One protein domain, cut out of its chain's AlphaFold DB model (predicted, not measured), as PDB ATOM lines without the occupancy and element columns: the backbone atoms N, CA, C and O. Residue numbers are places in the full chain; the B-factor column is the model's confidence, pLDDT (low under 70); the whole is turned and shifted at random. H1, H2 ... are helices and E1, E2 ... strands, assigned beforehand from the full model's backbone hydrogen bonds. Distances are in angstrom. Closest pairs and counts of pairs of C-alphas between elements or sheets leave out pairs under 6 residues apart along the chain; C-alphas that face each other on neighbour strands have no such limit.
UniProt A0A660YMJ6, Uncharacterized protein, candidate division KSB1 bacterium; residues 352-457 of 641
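AT A GLANCE: This is residues 352 to 457 of the 641 residues of an uncharacterized protein of candidate division KSB1 bacterium (UniProt A0A660YMJ6). With little regular structure, a three-stranded sheet, E1-E2-E7, has the small strand pair E3-E4 partly over one face; hairpin E5-E6 extends from one end, and H1 and a long loop lie toward the other. The 106 printed residues, mostly strand in 39 named ones, run E1 E2 E3 H1 E4 E5 E6 E7; the sheets are antiparallel. The whole is compact, radius of gyration of the C-alphas 14.4 A, spanning 44 by 31 by 25 A.

IN THESE COORDINATES: E1, residues 366 to 371, begins at C-alpha (27.028, 33.731, -13.667). E2 is 375 to 381, 19.5 A; E3 386 to 388; H1 390 to 394; E4 427 to 429; E5 431 to 435; E6 441 to 445; E7, 447 to 451, ends at C-alpha (10.600, 20.902, -6.780).

HOW THE PARTS SIT: Hairpin E1-E2 has N 368 and O 379 at 2.9 A; E2-E7, N 376 and O 450, 2.9 A; E3-E4, N 386 and O 429, 2.8 A; hairpin E5-E6, N 432 and O 444, 3.0 A. The closest C-alphas of E2 and E4, Asn 380 and Leu 429, are 6.2 A apart. E4 runs on into E5 at 4 degrees, E6 into E7 at 26 degrees. H1 only grazes the three-stranded sheet, with Leu 393; its O i to N i+4 pair is within hydrogen-bond range.

THE WHOLE: The farthest C-alphas, Gly 401 and Ala 439, are 44.4 A apart. The printed part has no cut; the link H1 to E4 is long, 32 residues. Residue 438 is under 70 pLDDT.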
ATOM      1  N   LYS A 352      28.085  27.163  -8.398       97.50
ATOM      2  CA  LYS A 352      28.035  27.885  -9.671       97.50
ATOM      3  C   LYS A 352      27.878  26.902 -10.827       97.50
ATOM      4  O   LYS A 352      28.550  25.875 -10.855       97.50
ATOM      5  N   ILE A 353      27.013  27.228 -11.786       98.12
ATOM      6  CA  ILE A 353      26.958  26.529 -13.072       98.12
ATOM      7  C   ILE A 353      28.049  27.117 -13.965       98.12
ATOM      8  O   ILE A 353      28.009  28.294 -14.336       98.12
ATOM      9  N   GLU A 354      29.039  26.293 -14.291       96.56
ATOM     10  CA  GLU A 354      30.193  26.707 -15.084       96.56
ATOM     11  C   GLU A 354      29.846  26.927 -16.565       96.56
ATOM     12  O   GLU A 354      28.875  26.390 -17.097       96.56
ATOM     13  N   GLY A 355      30.657  27.738 -17.250       94.69
ATOM     14  CA  GLY A 355      30.544  27.960 -18.698       94.69
ATOM     15  C   GLY A 355      29.394  28.869 -19.150       94.69
ATOM     16  O   GLY A 355      29.207  29.052 -20.353       94.69
ATOM     17  N   LYS A 356      28.635  29.467 -18.224       96.56
ATOM     18  CA  LYS A 356      27.596  30.458 -18.547       96.56
ATOM     19  C   LYS A 356      28.220  31.833 -18.857       96.56
ATOM     20  O   LYS A 356      29.125  32.251 -18.129       96.56
ATOM     21  N   PRO A 357      27.769  32.549 -19.909       97.00
ATOM     22  CA  PRO A 357      28.267  33.890 -20.228       97.00
ATOM     23  C   PRO A 357      27.935  34.885 -19.109       97.00
ATOM     24  O   PRO A 357      27.025  34.652 -18.323       97.00
ATOM     25  N   VAL A 358      28.664  35.998 -19.035       96.88
ATOM     26  CA  VAL A 358      28.424  37.076 -18.064       96.88
ATOM     27  C   VAL A 358      28.558  38.439 -18.737       96.88
ATOM     28  O   VAL A 358      29.327  38.585 -19.689       96.88
ATOM     29  N   ALA A 359      27.825  39.432 -18.241       95.69
ATOM     30  CA  ALA A 359      27.952  40.819 -18.659       95.69
ATOM     31  C   ALA A 359      29.349  41.374 -18.349       95.69
ATOM     32  O   ALA A 359      30.027  40.939 -17.415       95.69
ATOM     33  N   ALA A 360      29.765  42.378 -19.120       93.56
ATOM     34  CA  ALA A 360      31.053  43.051 -18.978       93.56
ATOM     35  C   ALA A 360      31.059  44.061 -17.809       93.56
ATOM     36  O   ALA A 360      31.332  45.243 -17.990       93.56
ATOM     37  N   THR A 361      30.759  43.583 -16.604       90.19
ATOM     38  CA  THR A 361      30.821  44.333 -15.342       90.19
ATOM     39  C   THR A 361      31.519  43.482 -14.280       90.19
ATOM     40  O   THR A 361      31.333  42.260 -14.250       90.19
ATOM     41  N   PRO A 362      32.311  44.072 -13.367       88.38
ATOM     42  CA  PRO A 362      32.927  43.307 -12.292       88.38
ATOM     43  C   PRO A 362      31.917  42.725 -11.302       88.38
ATOM     44  O   PRO A 362      32.310  41.853 -10.525       88.38
ATOM     45  N   TYR A 363      30.643  43.125 -11.330       88.69
ATOM     46  CA  TYR A 363      29.609  42.594 -10.435       88.69
ATOM     47  C   TYR A 363      28.940  41.315 -10.948       88.69
ATOM     48  O   TYR A 363      28.411  40.552 -10.140       88.69
ATOM     49  N   ALA A 364      29.058  41.006 -12.243       91.50
ATOM     50  CA  ALA A 364      28.493  39.791 -12.819       91.50
ATOM     51  C   ALA A 364      29.221  38.524 -12.365       91.50
ATOM     52  O   ALA A 364      30.456  38.478 -12.289       91.50
ATOM     53  N   ASP A 365      28.448  37.480 -12.048       92.19
ATOM     54  CA  ASP A 365      28.972  36.253 -11.444       92.19
ATOM     55  C   ASP A 365      28.293  34.954 -11.919       92.19
ATOM     56  O   ASP A 365      28.497  33.914 -11.305       92.19
ATOM     57  N   GLY A 366      27.553  34.954 -13.031       95.50
ATOM     58  CA  GLY A 366      27.028  33.731 -13.667       95.50
ATOM     59  C   GLY A 366      25.725  33.205 -13.054       95.50
ATOM     60  O   GLY A 366      24.974  33.958 -12.441       95.50
ATOM     61  N   VAL A 367      25.444  31.910 -13.233       98.38
ATOM     62  CA  VAL A 367      24.243  31.251 -12.687       98.38
ATOM     63  C   VAL A 367      24.611  30.437 -11.451       98.38
ATOM     64  O   VAL A 367      25.569  29.664 -11.483       98.38
ATOM     65  N   TRP A 368      23.838  30.592 -10.382       98.19
ATOM     66  CA  TRP A 368      24.069  29.949  -9.092       98.19
ATOM     67  C   TRP A 368      22.891  29.079  -8.684       98.19
ATOM     68  O   TRP A 368      21.741  29.390  -8.989       98.19
ATOM     69  N   VAL A 369      23.181  27.996  -7.972       98.56
ATOM     70  CA  VAL A 369      22.183  27.064  -7.456       98.56
ATOM     71  C   VAL A 369      22.449  26.704  -6.006       98.56
ATOM     72  O   VAL A 369      23.588  26.742  -5.539       98.56
ATOM     73  N   ARG A 370      21.403  26.292  -5.296       98.38
ATOM     74  CA  ARG A 370      21.539  25.577  -4.026       98.38
ATOM     75  C   ARG A 370      20.502  24.474  -3.944       98.38
ATOM     76  O   ARG A 370      19.312  24.731  -4.134       98.38
ATOM     77  N   PHE A 371      20.960  23.259  -3.663       98.56
ATOM     78  CA  PHE A 371      20.095  22.091  -3.571       98.56
ATOM     79  C   PHE A 371      19.573  21.905  -2.155       98.56
ATOM     80  O   PHE A 371      20.294  22.100  -1.175       98.56
ATOM     81  N   PHE A 372      18.324  21.469  -2.069       98.44
ATOM     82  CA  PHE A 372      17.608  21.163  -0.840       98.44
ATOM     83  C   PHE A 372      17.054  19.736  -0.897       98.44
ATOM     84  O   PHE A 372      17.112  19.066  -1.934       98.44
ATOM     85  N   ASP A 373      16.490  19.267   0.214       97.50
ATOM     86  CA  ASP A 373      15.852  17.952   0.293       97.50
ATOM     87  C   ASP A 373      14.831  17.712  -0.822       97.50
ATOM     88  O   ASP A 373      14.871  16.675  -1.488       97.50
ATOM     89  N   ASN A 374      13.962  18.693  -1.069       97.69
ATOM     90  CA  ASN A 374      12.812  18.543  -1.958       97.69
ATOM     91  C   ASN A 374      12.913  19.350  -3.255       97.69
ATOM     92  O   ASN A 374      11.968  19.330  -4.047       97.69
ATOM     93  N   GLY A 375      14.024  20.048  -3.502       98.12
ATOM     94  CA  GLY A 375      14.102  20.985  -4.618       98.12
ATOM     95  C   GLY A 375      15.442  21.691  -4.780       98.12
ATOM     96  O   GLY A 375      16.450  21.295  -4.195       98.12
ATOM     97  N   VAL A 376      15.442  22.742  -5.594       98.75
ATOM     98  CA  VAL A 376      16.610  23.579  -5.887       98.75
ATOM     99  C   VAL A 376      16.173  25.032  -6.081       98.75
ATOM    100  O   VAL A 376      15.129  25.291  -6.679       98.75
ATOM    101  N   SER A 377      16.970  25.970  -5.572       98.69
ATOM    102  CA  SER A 377      16.895  27.388  -5.953       98.69
ATOM    103  C   SER A 377      17.902  27.651  -7.068       98.69
ATOM    104  O   SER A 377      19.045  27.205  -6.948       98.69
ATOM    105  N   VAL A 378      17.499  28.355  -8.128       98.75
ATOM    106  CA  VAL A 378      18.347  28.733  -9.271       98.75
ATOM    107  C   VAL A 378      18.283  30.245  -9.467       98.75
ATOM    108  O   VAL A 378      17.191  30.804  -9.550       98.75
ATOM    109  N   VAL A 379      19.440  30.897  -9.580       98.06
ATOM    110  CA  VAL A 379      19.574  32.356  -9.688       98.06
ATOM    111  C   VAL A 379      20.454  32.720 -10.871       98.06
ATOM    112  O   VAL A 379      21.591  32.258 -10.965       98.06
ATOM    113  N   ASN A 380      19.971  33.596 -11.748       97.88
ATOM    114  CA  ASN A 380      20.795  34.207 -12.778       97.88
ATOM    115  C   ASN A 380      21.389  35.533 -12.282       97.88
ATOM    116  O   ASN A 380      20.741  36.567 -12.358       97.88
ATOM    117  N   ALA A 381      22.648  35.514 -11.843       95.62
ATOM    118  CA  ALA A 381      23.428  36.697 -11.474       95.62
ATOM    119  C   ALA A 381      24.495  37.033 -12.532       95.62
ATOM    120  O   ALA A 381      25.592  37.514 -12.228       95.62
ATOM    121  N   SER A 382      24.215  36.730 -13.802       96.12
ATOM    122  CA  SER A 382      25.170  36.926 -14.895       96.12
ATOM    123  C   SER A 382      25.075  38.287 -15.579       96.12
ATOM    124  O   SER A 382      26.020  38.669 -16.259       96.12
ATOM    125  N   GLY A 383      23.964  39.010 -15.423       94.44
ATOM    126  CA  GLY A 383      23.702  40.264 -16.141       94.44
ATOM    127  C   GLY A 383      23.394  40.078 -17.627       94.44
ATOM    128  O   GLY A 383      23.419  41.044 -18.377       94.44
ATOM    129  N   VAL A 384      23.131  38.846 -18.065       96.69
ATOM    130  CA  VAL A 384      22.622  38.516 -19.402       96.69
ATOM    131  C   VAL A 384      21.582  37.402 -19.277       96.69
ATOM    132  O   VAL A 384      21.575  36.675 -18.284       96.69
ATOM    133  N   GLU A 385      20.694  37.242 -20.255       98.19
ATOM    134  CA  GLU A 385      19.738  36.128 -20.260       98.19
ATOM    135  C   GLU A 385      20.459  34.770 -20.310       98.19
ATOM    136  O   GLU A 385      21.443  34.590 -21.032       98.19
ATOM    137  N   GLN A 386      19.970  33.809 -19.525       98.50
ATOM    138  CA  GLN A 386      20.568  32.487 -19.377       98.50
ATOM    139  C   GLN A 386      19.571  31.382 -19.683       98.50
ATOM    140  O   GLN A 386      18.440  31.383 -19.202       98.50
ATOM    141  N   THR A 387      20.047  30.375 -20.408       98.50
ATOM    142  CA  THR A 387      19.371  29.083 -20.527       98.50
ATOM    143  C   THR A 387      19.963  28.108 -19.512       98.50
ATOM    144  O   THR A 387      21.181  27.904 -19.505       98.50
ATOM    145  N   VAL A 388      19.130  27.486 -18.675       98.56
ATOM    146  CA  VAL A 388      19.540  26.447 -17.710       98.56
ATOM    147  C   VAL A 388      18.794  25.152 -18.007       98.56
ATOM    148  O   VAL A 388      17.566  25.104 -17.984       98.56
ATOM    149  N   THR A 389      19.546  24.105 -18.310       98.38
ATOM    150  CA  THR A 389      19.039  22.797 -18.743       98.38
ATOM    151  C   THR A 389      18.921  21.814 -17.575       98.38
ATOM    152  O   THR A 389      19.437  22.064 -16.483       98.38
ATOM    153  N   ALA A 390      18.266  20.669 -17.787       98.19
ATOM    154  CA  ALA A 390      18.237  19.611 -16.776       98.19
ATOM    155  C   ALA A 390      19.623  18.983 -16.580       98.19
ATOM    156  O   ALA A 390      19.982  18.618 -15.458       98.19
ATOM    157  N   SER A 391      20.415  18.909 -17.652       97.31
ATOM    158  CA  SER A 391      21.815  18.484 -17.612       97.31
ATOM    159  C   SER A 391      22.684  19.412 -16.755       97.31
ATOM    160  O   SER A 391      23.470  18.916 -15.949       97.31
ATOM    161  N   ASP A 392      22.499  20.737 -16.847       98.25
ATOM    162  CA  ASP A 392      23.220  21.697 -15.994       98.25
ATOM    163  C   ASP A 392      22.950  21.443 -14.499       98.25
ATOM    164  O   ASP A 392      23.872  21.443 -13.686       98.25
ATOM    165  N   LEU A 393      21.684  21.200 -14.134       98.31
ATOM    166  CA  LEU A 393      21.293  20.927 -12.747       98.31
ATOM    167  C   LEU A 393      21.805  19.560 -12.275       98.31
ATOM    168  O   LEU A 393      22.353  19.443 -11.181       98.31
ATOM    169  N   SER A 394      21.665  18.530 -13.112       96.81
ATOM    170  CA  SER A 394      22.066  17.155 -12.781       96.81
ATOM    171  C   SER A 394      23.576  17.010 -12.584       96.81
ATOM    172  O   SER A 394      24.006  16.138 -11.835       96.81
ATOM    173  N   ALA A 395      24.384  17.856 -13.228       96.75
ATOM    174  CA  ALA A 395      25.836  17.859 -13.063       96.75
ATOM    175  C   ALA A 395      26.296  18.312 -11.663       96.75
ATOM    176  O   ALA A 395      27.411  17.985 -11.259       96.75
ATOM    177  N   LEU A 396      25.458  19.060 -10.934       97.56
ATOM    178  CA  LEU A 396      25.775  19.615  -9.611       97.56
ATOM    179  C   LEU A 396      24.959  18.993  -8.471       97.56
ATOM    180  O   LEU A 396      25.329  19.147  -7.305       97.56
ATOM    181  N   ASP A 397      23.848  18.322  -8.777       97.44
ATOM    182  CA  ASP A 397      22.970  17.739  -7.765       97.44
ATOM    183  C   ASP A 397      23.634  16.532  -7.076       97.44
ATOM    184  O   ASP A 397      23.996  15.562  -7.748       97.44
ATOM    185  N   PRO A 398      23.756  16.520  -5.735       91.88
ATOM    186  CA  PRO A 398      24.257  15.350  -5.013       91.88
ATOM    187  C   PRO A 398      23.340  14.119  -5.131       91.88
ATOM    188  O   PRO A 398      23.761  13.004  -4.817       91.88
ATOM    189  N   VAL A 399      22.083  14.293  -5.546       90.62
ATOM    190  CA  VAL A 399      21.142  13.202  -5.799       90.62
ATOM    191  C   VAL A 399      21.134  12.873  -7.290       90.62
ATOM    192  O   VAL A 399      20.713  13.676  -8.117       90.62
ATOM    193  N   ALA A 400      21.566  11.664  -7.642       85.50
ATOM    194  CA  ALA A 400      21.559  11.210  -9.029       85.50
ATOM    195  C   ALA A 400      20.128  10.988  -9.558       85.50
ATOM    196  O   ALA A 400      19.270  10.450  -8.857       85.50
ATOM    197  N   GLY A 401      19.893  11.342 -10.826       87.88
ATOM    198  CA  GLY A 401      18.633  11.059 -11.530       87.88
ATOM    199  C   GLY A 401      17.446  11.931 -11.107       87.88
ATOM    200  O   GLY A 401      16.296  11.582 -11.378       87.88
ATOM    201  N   SER A 402      17.707  13.044 -10.427       91.81
ATOM    202  CA  SER A 402      16.688  14.003 -10.015       91.81
ATOM    203  C   SER A 402      15.950  14.604 -11.201       91.81
ATOM    204  O   SER A 402      16.545  14.960 -12.214       91.81
ATOM    205  N   ARG A 403      14.643  14.781 -11.029       97.06
ATOM    206  CA  ARG A 403      13.786  15.537 -11.942       97.06
ATOM    207  C   ARG A 403      13.307  16.774 -11.217       97.06
ATOM    208  O   ARG A 403      13.074  16.714 -10.011       97.06
ATOM    209  N   TYR A 404      13.160  17.869 -11.946       98.50
ATOM    210  CA  TYR A 404      12.790  19.153 -11.376       98.50
ATOM    211  C   TYR A 404      11.603  19.749 -12.113       98.50
ATOM    212  O   TYR A 404      11.572  19.791 -13.339       98.50
ATOM    213  N   TYR A 405      10.631  20.217 -11.345       98.69
ATOM    214  CA  TYR A 405       9.390  20.795 -11.825       98.69
ATOM    215  C   TYR A 405       9.292  22.229 -11.345       98.69
ATOM    216  O   TYR A 405       9.542  22.522 -10.171       98.69
ATOM    217  N   ARG A 406       8.864  23.108 -12.246       98.62
ATOM    218  CA  ARG A 406       8.292  24.396 -11.863       98.62
ATOM    219  C   ARG A 406       7.076  24.103 -10.992       98.62
ATOM    220  O   ARG A 406       6.365  23.127 -11.251       98.62
ATOM    221  N   PHE A 407       6.821  24.903  -9.963       98.25
ATOM    222  CA  PHE A 407       5.513  24.814  -9.325       98.25
ATOM    223  C   PHE A 407       4.451  25.431 -10.246       98.25
ATOM    224  O   PHE A 407       4.774  26.203 -11.147       98.25
ATOM    225  N   GLN A 408       3.193  25.046 -10.059       98.00
ATOM    226  CA  GLN A 408       2.058  25.683 -10.714       98.00
ATOM    227  C   GLN A 408       1.577  26.857  -9.856       98.00
ATOM    228  O   GLN A 408       1.080  26.625  -8.753       98.00
ATOM    229  N   GLY A 409       1.746  28.077 -10.364       97.19
ATOM    230  CA  GLY A 409       1.322  29.331  -9.740       97.19
ATOM    231  C   GLY A 409       0.168  30.010 -10.482       97.19
ATOM    232  O   GLY A 409      -0.230  29.592 -11.572       97.19
ATOM    233  N   GLY A 410      -0.379  31.060  -9.876       96.19
ATOM    234  CA  GLY A 410      -1.473  31.877 -10.390       96.19
ATOM    235  C   GLY A 410      -1.047  33.284 -10.823       96.19
ATOM    236  O   GLY A 410      -1.617  33.821 -11.769       96.19
ATOM    237  N   GLN A 411      -0.040  33.885 -10.198       96.56
ATOM    238  CA  GLN A 411       0.355  35.269 -10.488       96.56
ATOM    239  C   GLN A 411       1.189  35.398 -11.772       96.56
ATOM    240  O   GLN A 411       0.975  36.318 -12.562       96.56
ATOM    241  N   ASP A 412       2.081  34.431 -12.020       95.88
ATOM    242  CA  ASP A 412       2.850  34.286 -13.265       95.88
ATOM    243  C   ASP A 412       2.716  32.845 -13.809       95.88
ATOM    244  O   ASP A 412       3.657  32.050 -13.756       95.88
ATOM    245  N   PRO A 413       1.526  32.453 -14.308       95.06
ATOM    246  CA  PRO A 413       1.222  31.064 -14.666       95.06
ATOM    247  C   PRO A 413       1.917  30.601 -15.955       95.06
ATOM    248  O   PRO A 413       1.833  29.427 -16.310       95.06
ATOM    249  N   VAL A 414       2.557  31.518 -16.694       95.12
ATOM    250  CA  VAL A 414       3.406  31.175 -17.846       95.12
ATOM    251  C   VAL A 414       4.783  30.740 -17.358       95.12
ATOM    252  O   VAL A 414       5.314  29.749 -17.855       95.12
ATOM    253  N   PHE A 415       5.343  31.444 -16.370       96.94
ATOM    254  CA  PHE A 415       6.634  31.103 -15.786       96.94
ATOM    255  C   PHE A 415       6.539  29.926 -14.802       96.94
ATOM    256  O   PHE A 415       7.278  28.953 -14.932       96.94
ATOM    257  N   ASN A 416       5.590  29.976 -13.863       97.75
ATOM    258  CA  ASN A 416       5.303  28.931 -12.879       97.75
ATOM    259  C   ASN A 416       4.174  28.024 -13.398       97.75
ATOM    260  O   ASN A 416       3.041  28.049 -12.917       97.75
ATOM    261  N   ASN A 417       4.473  27.243 -14.437       97.19
ATOM    262  CA  ASN A 417       3.478  26.491 -15.213       97.19
ATOM    263  C   ASN A 417       3.288  25.017 -14.783       97.19
ATOM    264  O   ASN A 417       2.497  24.294 -15.392       97.19
ATOM    265  N   GLY A 418       3.996  24.539 -13.753       97.81
ATOM    266  CA  GLY A 418       3.917  23.141 -13.300       97.81
ATOM    267  C   GLY A 418       4.691  22.118 -14.151       97.81
ATOM    268  O   GLY A 418       4.642  20.912 -13.868       97.81
ATOM    269  N   GLU A 419       5.365  22.555 -15.217       98.25
ATOM    270  CA  GLU A 419       6.078  21.670 -16.136       98.25
ATOM    271  C   GLU A 419       7.457  21.263 -15.618       98.25
ATOM    272  O   GLU A 419       8.098  21.939 -14.810       98.25
ATOM    273  N   GLU A 420       7.929  20.134 -16.134       98.44
ATOM    274  CA  GLU A 420       9.281  19.653 -15.892       98.44
ATOM    275  C   GLU A 420      10.314  20.478 -16.656       98.44
ATOM    276  O   GLU A 420      10.097  20.853 -17.812       98.44
ATOM    277  N   VAL A 421      11.458  20.703 -16.019       98.56
ATOM    278  CA  VAL A 421      12.664  21.202 -16.673       98.56
ATOM    279  C   VAL A 421      13.361  20.033 -17.354       98.56
ATOM    280  O   VAL A 421      13.771  19.075 -16.700       98.56
ATOM    281  N   THR A 422      13.517  20.125 -18.668       98.50
ATOM    282  CA  THR A 422      14.276  19.166 -19.481       98.50
ATOM    283  C   THR A 422      15.257  19.928 -20.366       98.50
ATOM    284  O   THR A 422      15.177  21.147 -20.487       98.50
ATOM    285  N   ASP A 423      16.173  19.238 -21.040       98.00
ATOM    286  CA  ASP A 423      17.076  19.904 -21.993       98.00
ATOM    287  C   ASP A 423      16.324  20.474 -23.211       98.00
ATOM    288  O   ASP A 423      16.790  21.418 -23.843       98.00
ATOM    289  N   THR A 424      15.139  19.935 -23.517       97.69
ATOM    290  CA  THR A 424      14.233  20.440 -24.563       97.69
ATOM    291  C   THR A 424      13.184  21.427 -24.043       97.69
ATOM    292  O   THR A 424      12.560  22.112 -24.849       97.69
ATOM    293  N   ASN A 425      13.003  21.519 -22.724       97.88
ATOM    294  CA  ASN A 425      12.177  22.507 -22.030       97.88
ATOM    295  C   ASN A 425      12.987  23.175 -20.900       97.88
ATOM    296  O   ASN A 425      12.683  22.979 -19.712       97.88
ATOM    297  N   PRO A 426      14.071  23.900 -21.240       98.31
ATOM    298  CA  PRO A 426      14.968  24.469 -20.246       98.31
ATOM    299  C   PRO A 426      14.321  25.649 -19.516       98.31
ATOM    300  O   PRO A 426      13.255  26.147 -19.886       98.31
ATOM    301  N   LEU A 427      14.979  26.127 -18.465       98.31
ATOM    302  CA  LEU A 427      14.692  27.437 -17.896       98.31
ATOM    303  C   LEU A 427      15.279  28.524 -18.793       98.31
ATOM    304  O   LEU A 427      16.436  28.414 -19.198       98.31
ATOM    305  N   ILE A 428      14.518  29.594 -19.003       98.12
ATOM    306  CA  ILE A 428      15.018  30.856 -19.546       98.12
ATOM    307  C   ILE A 428      14.919  31.880 -18.419       98.12
ATOM    308  O   ILE A 428      13.817  32.239 -18.003       98.12
ATOM    309  N   LEU A 429      16.066  32.276 -17.874       98.44
ATOM    310  CA  LEU A 429      16.161  33.225 -16.769       98.44
ATOM    311  C   LEU A 429      16.720  34.535 -17.301       98.44
ATOM    312  O   LEU A 429      17.851  34.583 -17.787       98.44
ATOM    313  N   TRP A 430      15.934  35.597 -17.193       97.38
ATOM    314  CA  TRP A 430      16.335  36.921 -17.649       97.38
ATOM    315  C   TRP A 430      17.545  37.451 -16.859       97.38
ATOM    316  O   TRP A 430      17.777  37.056 -15.714       97.38
ATOM    317  N   GLY A 431      18.329  38.333 -17.476       95.38
ATOM    318  CA  GLY A 431      19.402  39.072 -16.818       95.38
ATOM    319  C   GLY A 431      19.853  40.258 -17.661       95.38
ATOM    320  O   GLY A 431      19.815  40.186 -18.889       95.38
ATOM    321  N   ASP A 432      20.273  41.329 -16.995       94.00
ATOM    322  CA  ASP A 432      20.760  42.562 -17.624       94.00
ATOM    323  C   ASP A 432      21.749  43.287 -16.694       94.00
ATOM    324  O   ASP A 432      21.783  43.040 -15.482       94.00
ATOM    325  N   ALA A 433      22.558  44.181 -17.255       91.50
ATOM    326  CA  ALA A 433      23.471  45.038 -16.514       91.50
ATOM    327  C   ALA A 433      23.110  46.509 -16.746       91.50
ATOM    328  O   ALA A 433      23.105  46.990 -17.876       91.50
ATOM    329  N   ALA A 434      22.816  47.233 -15.666       88.75
ATOM    330  CA  ALA A 434      22.382  48.626 -15.745       88.75
ATOM    331  C   ALA A 434      22.937  49.477 -14.598       88.75
ATOM    332  O   ALA A 434      23.322  48.975 -13.538       88.75
ATOM    333  N   LYS A 435      22.949  50.801 -14.790       83.19
ATOM    334  CA  LYS A 435      23.373  51.748 -13.754       83.19
ATOM    335  C   LYS A 435      22.433  51.688 -12.547       83.19
ATOM    336  O   LYS A 435      21.245  51.991 -12.634       83.19
ATOM    337  N   ALA A 436      23.001  51.342 -11.400       72.25
ATOM    338  CA  ALA A 436      22.351  51.375 -10.097       72.25
ATOM    339  C   ALA A 436      22.786  52.646  -9.335       72.25
ATOM    340  O   ALA A 436      22.432  53.762  -9.730       72.25
ATOM    341  N   ASN A 437      23.599  52.472  -8.287       71.44
ATOM    342  CA  ASN A 437      24.173  53.535  -7.449       71.44
ATOM    343  C   ASN A 437      25.718  53.544  -7.456       71.44
ATOM    344  O   ASN A 437      26.334  54.339  -6.752       71.44
ATOM    345  N   TRP A 438      26.348  52.677  -8.252       69.50
ATOM    346  CA  TRP A 438      27.802  52.522  -8.336       69.50
ATOM    347  C   TRP A 438      28.365  53.160  -9.611       69.50
ATOM    348  O   TRP A 438      27.635  53.444 -10.563       69.50
ATOM    349  N   ALA A 439      29.687  53.357  -9.652       75.88
ATOM    350  CA  ALA A 439      30.370  53.831 -10.859       75.88
ATOM    351  C   ALA A 439      30.194  52.858 -12.047       75.88
ATOM    352  O   ALA A 439      30.121  53.280 -13.203       75.88
ATOM    353  N   GLU A 440      30.071  51.562 -11.766       83.38
ATOM    354  CA  GLU A 440      29.919  50.476 -12.740       83.38
ATOM    355  C   GLU A 440      28.494  49.902 -12.719       83.38
ATOM    356  O   GLU A 440      27.730  50.144 -11.785       83.38
ATOM    357  N   ASP A 441      28.125  49.176 -13.774       87.12
ATOM    358  CA  ASP A 441      26.767  48.646 -13.941       87.12
ATOM    359  C   ASP A 441      26.521  47.459 -13.008       87.12
ATOM    360  O   ASP A 441      27.320  46.522 -12.973       87.12
ATOM    361  N   GLU A 442      25.416  47.491 -12.268       86.81
ATOM    362  CA  GLU A 442      24.964  46.402 -11.398       86.81
ATOM    363  C   GLU A 442      24.331  45.279 -12.213       86.81
ATOM    364  O   GLU A 442      23.827  45.517 -13.312       86.81
ATOM    365  N   VAL A 443      24.307  44.069 -11.651       89.62
ATOM    366  CA  VAL A 443      23.581  42.949 -12.244       89.62
ATOM    367  C   VAL A 443      22.162  42.829 -11.711       89.62
ATOM    368  O   VAL A 443      21.922  42.597 -10.526       89.62
ATOM    369  N   PHE A 444      21.231  42.865 -12.655       90.75
ATOM    370  CA  PHE A 444      19.846  42.486 -12.463       90.75
ATOM    371  C   PHE A 444      19.621  41.111 -13.078       90.75
ATOM    372  O   PHE A 444      20.219  40.743 -14.093       90.75
ATOM    373  N   GLY A 445      18.765  40.337 -12.432       93.19
ATOM    374  CA  GLY A 445      18.578  38.943 -12.776       93.19
ATOM    375  C   GLY A 445      17.174  38.461 -12.518       93.19
ATOM    376  O   GLY A 445      16.281  39.221 -12.149       93.19
ATOM    377  N   ASP A 446      17.014  37.167 -12.704       96.38
ATOM    378  CA  ASP A 446      15.799  36.425 -12.433       96.38
ATOM    379  C   ASP A 446      16.176  35.120 -11.723       96.38
ATOM    380  O   ASP A 446      17.351  34.739 -11.659       96.38
ATOM    381  N   GLY A 447      15.192  34.412 -11.193       97.94
ATOM    382  CA  GLY A 447      15.418  33.126 -10.559       97.94
ATOM    383  C   GLY A 447      14.173  32.262 -10.526       97.94
ATOM    384  O   GLY A 447      13.087  32.675 -10.926       97.94
ATOM    385  N   ILE A 448      14.344  31.028 -10.064       98.69
ATOM    386  CA  ILE A 448      13.236  30.098  -9.880       98.69
ATOM    387  C   ILE A 448      13.501  29.103  -8.751       98.69
ATOM    388  O   ILE A 448      14.634  28.675  -8.522       98.69
ATOM    389  N   ILE A 449      12.422  28.705  -8.081       98.50
ATOM    390  CA  ILE A 449      12.389  27.569  -7.163       98.50
ATOM    391  C   ILE A 449      11.796  26.374  -7.910       98.50
ATOM    392  O   ILE A 449      10.704  26.462  -8.472       98.50
ATOM    393  N   LEU A 450      12.497  25.244  -7.893       98.75
ATOM    394  CA  LEU A 450      12.031  23.999  -8.495       98.75
ATOM    395  C   LEU A 450      11.869  22.908  -7.447       98.75
ATOM    396  O   LEU A 450      12.661  22.810  -6.509       98.75
ATOM    397  N   PHE A 451      10.895  22.029  -7.660       98.62
ATOM    398  CA  PHE A 451      10.600  20.902  -6.780       98.62
ATOM    399  C   PHE A 451      10.865  19.570  -7.462       98.62
ATOM    400  O   PHE A 451      10.702  19.427  -8.670       98.62
ATOM    401  N   ARG A 452      11.207  18.551  -6.672       97.06
ATOM    402  CA  ARG A 452      11.405  17.177  -7.160       97.06
ATOM    403  C   ARG A 452      10.111  16.490  -7.598       97.06
ATOM    404  O   ARG A 452      10.143  15.480  -8.290       97.06
ATOM    405  N   ASN A 453       8.971  17.039  -7.185       95.62
ATOM    406  CA  ASN A 453       7.635  16.564  -7.517       95.62
ATOM    407  C   ASN A 453       6.771  17.747  -7.949       95.62
ATOM    408  O   ASN A 453       7.000  18.872  -7.503       95.62
ATOM    409  N   LYS A 454       5.737  17.485  -8.753       96.94
ATOM    410  CA  LYS A 454       4.746  18.505  -9.112       96.94
ATOM    411  C   LYS A 454       4.060  19.054  -7.860       96.94
ATOM    412  O   LYS A 454       3.630  18.290  -6.992       96.94
ATOM    413  N   LYS A 455       3.956  20.377  -7.792       96.62
ATOM    414  CA  LYS A 455       3.331  21.124  -6.701       96.62
ATOM    415  C   LYS A 455       2.526  22.283  -7.276       96.62
ATOM    416  O   LYS A 455       2.907  22.837  -8.305       96.62
ATOM    417  N   THR A 456       1.458  22.647  -6.583       96.69
ATOM    418  CA  THR A 456       0.665  23.847  -6.851       96.69
ATOM    419  C   THR A 456       0.762  24.725  -5.616       96.69
ATOM    420  O   THR A 456       0.497  24.247  -4.514       96.69
ATOM    421  N   PHE A 457       1.167  25.972  -5.811       97.25
ATOM    422  CA  PHE A 457       1.321  26.975  -4.765       97.25
ATOM    423  C   PHE A 457       0.608  28.229  -5.252       97.25
ATOM    424  O   PHE A 457       0.909  28.723  -6.335       97.25
TER     425      PHE A 457